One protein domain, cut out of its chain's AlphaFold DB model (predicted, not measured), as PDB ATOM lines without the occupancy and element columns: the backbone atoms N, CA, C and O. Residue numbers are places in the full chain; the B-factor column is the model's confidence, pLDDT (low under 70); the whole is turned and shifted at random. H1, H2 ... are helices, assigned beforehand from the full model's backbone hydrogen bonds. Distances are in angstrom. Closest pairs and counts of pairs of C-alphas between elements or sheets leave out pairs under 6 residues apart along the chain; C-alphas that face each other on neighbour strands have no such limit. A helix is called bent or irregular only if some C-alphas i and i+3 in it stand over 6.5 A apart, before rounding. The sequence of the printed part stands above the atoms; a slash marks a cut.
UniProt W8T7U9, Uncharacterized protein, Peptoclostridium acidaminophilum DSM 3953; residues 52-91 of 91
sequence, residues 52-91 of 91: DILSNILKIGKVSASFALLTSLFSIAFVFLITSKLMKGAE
ATOM      1  N   ASP A  52      10.402  27.987 -27.434       91.12
ATOM      2  CA  ASP A  52      11.584  27.176 -27.124       91.12
ATOM      3  C   ASP A  52      12.172  27.543 -25.753       91.12
ATOM      4  O   ASP A  52      12.514  26.681 -24.944       91.12
ATOM      5  N   ILE A  53      12.192  28.843 -25.439       89.38
ATOM      6  CA  ILE A  53      12.568  29.333 -24.108       89.38
ATOM      7  C   ILE A  53      11.538  28.883 -23.068       89.38
ATOM      8  O   ILE A  53      11.912  28.444 -21.982       89.38
ATOM      9  N   LEU A  54      10.245  28.959 -23.402       89.62
ATOM     10  CA  LEU A  54       9.160  28.585 -22.494       89.62
ATOM     11  C   LEU A  54       9.167  27.084 -22.165       89.62
ATOM     12  O   LEU A  54       8.999  26.711 -21.005       89.62
ATOM     13  N   SER A  55       9.414  26.221 -23.155       92.62
ATOM     14  CA  SER A  55       9.511  24.768 -22.949       92.62
ATOM     15  C   SER A  55      10.767  24.372 -22.165       92.62
ATOM     16  O   SER A  55      10.735  23.426 -21.377       92.62
ATOM     17  N   ASN A  56      11.858  25.129 -22.309       93.94
ATOM     18  CA  ASN A  56      13.125  24.895 -21.615       93.94
ATOM     19  C   ASN A  56      13.302  25.722 -20.332       93.94
ATOM     20  O   ASN A  56      14.385  25.693 -19.738       93.94
ATOM     21  N   ILE A  57      12.270  26.424 -19.856       91.50
ATOM     22  CA  ILE A  57      12.393  27.398 -18.759       91.50
ATOM     23  C   ILE A  57      12.959  26.780 -17.476       91.50
ATOM     24  O   ILE A  57      13.745  27.400 -16.766       91.50
ATOM     25  N   LEU A  58      12.636  25.510 -17.222       90.88
ATOM     26  CA  LEU A  58      13.103  24.750 -16.063       90.88
ATOM     27  C   LEU A  58      14.598  24.401 -16.178       90.88
ATOM     28  O   LEU A  58      15.335  24.459 -15.193       90.88
ATOM     29  N   LYS A  59      15.071  24.082 -17.388       93.75
ATOM     30  CA  LYS A  59      16.490  23.819 -17.669       93.75
ATOM     31  C   LYS A  59      17.307  25.107 -17.581       93.75
ATOM     32  O   LYS A  59      18.333  25.122 -16.904       93.75
ATOM     33  N   ILE A  60      16.820  26.185 -18.197       92.56
ATOM     34  CA  ILE A  60      17.436  27.518 -18.138       92.56
ATOM     35  C   ILE A  60      17.492  27.995 -16.685       92.56
ATOM     36  O   ILE A  60      18.553  28.383 -16.210       92.56
ATOM     37  N   GLY A  61      16.389  27.870 -15.942       90.88
ATOM     38  CA  GLY A  61      16.309  28.242 -14.531       90.88
ATOM     39  C   GLY A  61      17.317  27.502 -13.656       90.88
ATOM     40  O   GLY A  61      18.003  28.137 -12.861       90.88
ATOM     41  N   LYS A  62      17.483  26.182 -13.832       95.00
ATOM     42  CA  LYS A  62      18.489  25.398 -13.089       95.00
ATOM     43  C   LYS A  62      19.916  25.866 -13.366       95.00
ATOM     44  O   LYS A  62      20.696  26.018 -12.428       95.00
ATOM     45  N   VAL A  63      20.256  26.099 -14.634       95.06
ATOM     46  CA  VAL A  63      21.590  26.581 -15.020       95.06
ATOM     47  C   VAL A  63      21.834  27.973 -14.441       95.06
ATOM     48  O   VAL A  63      22.843  28.181 -13.774       95.06
ATOM     49  N   SER A  64      20.887  28.894 -14.616       94.62
ATOM     50  CA  SER A  64      20.990  30.266 -14.114       94.62
ATOM     51  C   SER A  64      21.067  30.331 -12.589       94.62
ATOM     52  O   SER A  64      21.884  31.074 -12.056       94.62
ATOM     53  N   ALA A  65      20.270  29.532 -11.873       95.56
ATOM     54  CA  ALA A  65      20.299  29.477 -10.412       95.56
ATOM     55  C   ALA A  65      21.625  28.910  -9.893       95.56
ATOM     56  O   ALA A  65      22.232  29.494  -8.997       95.56
ATOM     57  N   SER A  66      22.110  27.813 -10.485       96.19
ATOM     58  CA  SER A  66      23.413  27.237 -10.133       96.19
ATOM     59  C   SER A  66      24.544  28.235 -10.388       96.19
ATOM     60  O   SER A  66      25.385  28.463  -9.520       96.19
ATOM     61  N   PHE A  67      24.515  28.911 -11.540       96.44
ATOM     62  CA  PHE A  67      25.494  29.933 -11.891       96.44
ATOM     63  C   PHE A  67      25.465  31.120 -10.922       96.44
ATOM     64  O   PHE A  67      26.517  31.557 -10.460       96.44
ATOM     65  N   ALA A  68      24.276  31.615 -10.569       96.12
ATOM     66  CA  ALA A  68      24.116  32.712  -9.621       96.12
ATOM     67  C   ALA A  68      24.634  32.342  -8.223       96.12
ATOM     68  O   ALA A  68      25.349  33.137  -7.611       96.12
ATOM     69  N   LEU A  69      24.328  31.134  -7.738       97.25
ATOM     70  CA  LEU A  69      24.795  30.646  -6.439       97.25
ATOM     71  C   LEU A  69      26.316  30.481  -6.410       97.25
ATOM     72  O   LEU A  69      26.963  31.043  -5.527       97.25
ATOM     73  N   LEU A  70      26.898  29.776  -7.385       96.88
ATOM     74  CA  LEU A  70      28.350  29.583  -7.452       96.88
ATOM     75  C   LEU A  70      29.091  30.914  -7.590       96.88
ATOM     76  O   LEU A  70      30.062  31.139  -6.876       96.88
ATOM     77  N   THR A  71      28.624  31.805  -8.469       96.19
ATOM     78  CA  THR A  71      29.273  33.106  -8.695       96.19
ATOM     79  C   THR A  71      29.194  33.985  -7.451       96.19
ATOM     80  O   THR A  71      30.180  34.624  -7.092       96.19
ATOM     81  N   SER A  72      28.054  33.988  -6.753       96.12
ATOM     82  CA  SER A  72      27.894  34.765  -5.519       96.12
ATOM     83  C   SER A  72      28.778  34.219  -4.399       96.12
ATOM     84  O   SER A  72      29.511  34.985  -3.781       96.12
ATOM     85  N   LEU A  73      28.775  32.899  -4.178       96.81
ATOM     86  CA  LEU A  73      29.634  32.252  -3.180       96.81
ATOM     87  C   LEU A  73      31.116  32.485  -3.475       96.81
ATOM     88  O   LEU A  73      31.872  32.833  -2.572       96.81
ATOM     89  N   PHE A  74      31.522  32.340  -4.736       96.06
ATOM     90  CA  PHE A  74      32.893  32.597  -5.160       96.06
ATOM     91  C   PHE A  74      33.280  34.062  -4.949       96.06
ATOM     92  O   PHE A  74      34.340  34.324  -4.394       96.06
ATOM     93  N   SER A  75      32.415  35.011  -5.317       96.19
ATOM     94  CA  SER A  75      32.642  36.443  -5.091       96.19
ATOM     95  C   SER A  75      32.850  36.753  -3.605       96.19
ATOM     96  O   SER A  75      33.834  37.391  -3.239       96.19
ATOM     97  N   ILE A  76      31.992  36.223  -2.726       95.38
ATOM     98  CA  ILE A  76      32.101  36.410  -1.270       95.38
ATOM     99  C   ILE A  76      33.403  35.800  -0.735       95.38
ATOM    100  O   ILE A  76      34.139  36.463  -0.004       95.38
ATOM    101  N   ALA A  77      33.716  34.558  -1.115       94.38
ATOM    102  CA  ALA A  77      34.940  33.880  -0.695       94.38
ATOM    103  C   ALA A  77      36.198  34.619  -1.177       94.38
ATOM    104  O   ALA A  77      37.161  34.771  -0.426       94.38
ATOM    105  N   PHE A  78      36.173  35.115  -2.412       94.31
ATOM    106  CA  PHE A  78      37.267  35.861  -3.016       94.31
ATOM    107  C   PHE A  78      37.498  37.198  -2.309       94.31
ATOM    108  O   PHE A  78      38.628  37.499  -1.923       94.31
ATOM    109  N   VAL A  79      36.432  37.966  -2.060       94.06
ATOM    110  CA  VAL A  79      36.506  39.222  -1.296       94.06
ATOM    111  C   VAL A  79      37.024  38.962   0.117       94.06
ATOM    112  O   VAL A  79      37.896  39.689   0.585       94.06
ATOM    113  N   PHE A  80      36.564  37.901   0.783       91.19
ATOM    114  CA  PHE A  80      37.037  37.548   2.122       91.19
ATOM    115  C   PHE A  80      38.523  37.163   2.141       91.19
ATOM    116  O   PHE A  80      39.256  37.594   3.031       91.19
ATOM    117  N   LEU A  81      38.995  36.397   1.151       90.50
ATOM    118  CA  LEU A  81      40.407  36.030   1.019       90.50
ATOM    119  C   LEU A  81      41.273  37.270   0.793       90.50
ATOM    120  O   LEU A  81      42.283  37.434   1.478       90.50
ATOM    121  N   ILE A  82      40.866  38.158  -0.121       91.75
ATOM    122  CA  ILE A  82      41.586  39.409  -0.384       91.75
ATOM    123  C   ILE A  82      41.605  40.288   0.863       91.75
ATOM    124  O   ILE A  82      42.682  40.701   1.274       91.75
ATOM    125  N   THR A  83      40.467  40.513   1.519       90.12
ATOM    126  CA  THR A  83      40.410  41.279   2.773       90.12
ATOM    127  C   THR A  83      41.317  40.667   3.842       90.12
ATOM    128  O   THR A  83      42.126  41.368   4.444       90.12
ATOM    129  N   SER A  84      41.256  39.352   4.052       82.25
ATOM    130  CA  SER A  84      42.044  38.678   5.090       82.25
ATOM    131  C   SER A  84      43.548  38.661   4.790       82.25
ATOM    132  O   SER A  84      44.348  38.705   5.719       82.25
ATOM    133  N   LYS A  85      43.960  38.603   3.518       78.75
ATOM    134  CA  LYS A  85      45.379  38.499   3.131       78.75
ATOM    135  C   LYS A  85      46.035  39.848   2.827       78.75
ATOM    136  O   LYS A  85      47.237  39.983   3.020       78.75
ATOM    137  N   LEU A  86      45.267  40.822   2.339       73.56
ATOM    138  CA  LEU A  86      45.764  42.132   1.913       73.56
ATOM    139  C   LEU A  86      45.538  43.217   2.976       73.56
ATOM    140  O   LEU A  86      46.370  44.106   3.109       73.56
ATOM    141  N   MET A  87      44.445  43.144   3.746       65.38
ATOM    142  CA  MET A  87      44.037  44.216   4.667       65.38
ATOM    143  C   MET A  87      44.393  43.941   6.139       65.38
ATOM    144  O   MET A  87      44.468  44.881   6.916       65.38
ATOM    145  N   LYS A  88      44.709  42.691   6.518       57.06
ATOM    146  CA  LYS A  88      45.285  42.351   7.844       57.06
ATOM    147  C   LYS A  88      46.792  42.621   7.979       57.06
ATOM    148  O   LYS A  88      47.343  42.414   9.050       57.06
ATOM    149  N   GLY A  89      47.468  43.036   6.907       53.75
ATOM    150  CA  GLY A  89      48.854  43.525   6.958       53.75
ATOM    151  C   GLY A  89      48.958  45.047   7.111       53.75
ATOM    152  O   GLY A  89      50.048  45.590   6.966       53.75
ATOM    153  N   ALA A  90      47.826  45.726   7.327       53.44
ATOM    154  CA  ALA A  90      47.715  47.171   7.514       53.44
ATOM    155  C   ALA A  90      47.262  47.527   8.946       53.44
ATOM    156  O   ALA A  90      46.572  48.527   9.140       53.44
ATOM    157  N   GLU A  91      47.635  46.688   9.917       44.91
ATOM    158  CA  GLU A  91      47.609  46.983  11.355       44.91
ATOM    159  C   GLU A  91      49.026  46.840  11.920       44.91
ATOM    160  O   GLU A  91      49.645  45.775  11.685       44.91
TER     161      GLU A  91
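What this domain is: This is residues 52 to 91 of the 91 residues of an uncharacterized protein of Peptoclostridium acidaminophilum DSM 3953 (UniProt W8T7U9). The printed part is in essence one long helix, H2, a rod with a very short helix, H1, as a small crook at its first end and a tail, residues 88 to 91, at its other end. No part of it folds back on the long helix, and residues 52 to 91 stand free. The printed part has 40 residues with two named helices, H1 then H2, and no named strand, and its class is all helix. It is extended, with a radius of gyration of the C-alphas of 17.0 A and spans of 56 by 9 by 7 A.

Where its parts are: H2 is made of residues 57 to 87, Ile 57 to Met 87, and measures 42.8 A from first to last C-alpha. It begins at C-alpha 57 at (12.393, 27.398, -18.759) and ends at C-alpha 87 at (44.037, 44.216, 4.667). H1 is made of residues 52 to 55, Asp 52 to Ser 55, 5.2 A from first to last C-alpha, and begins at C-alpha 52 at (11.584, 27.176, -27.124).

How they stand to each other: H2 is not bent, and in it every pair of O of residue i and N of residue i+4 is within hydrogen-bond range. H1, with four residues, is too short for such a pair, and its one pair of O of residue i and N of residue i+3 is not within range. H1 and H2 are close but not clearly touching, with 1 pair of C-alphas within 8 A. Their closest C-alphas, those of Ile 53 and Ile 60, are 7.9 A apart. Their centres are 26.5 A apart.

The domain as a whole: The two C-alphas farthest apart, those of Asp 52 and Glu 91, are 56.3 A apart. The printed part has no cut, and Glu 91 is the chain's last residue. The link from H1 to H2, one residue, is tight. The mean pLDDT of the printed part is 87.8, and residues 87 to 91 are under 70.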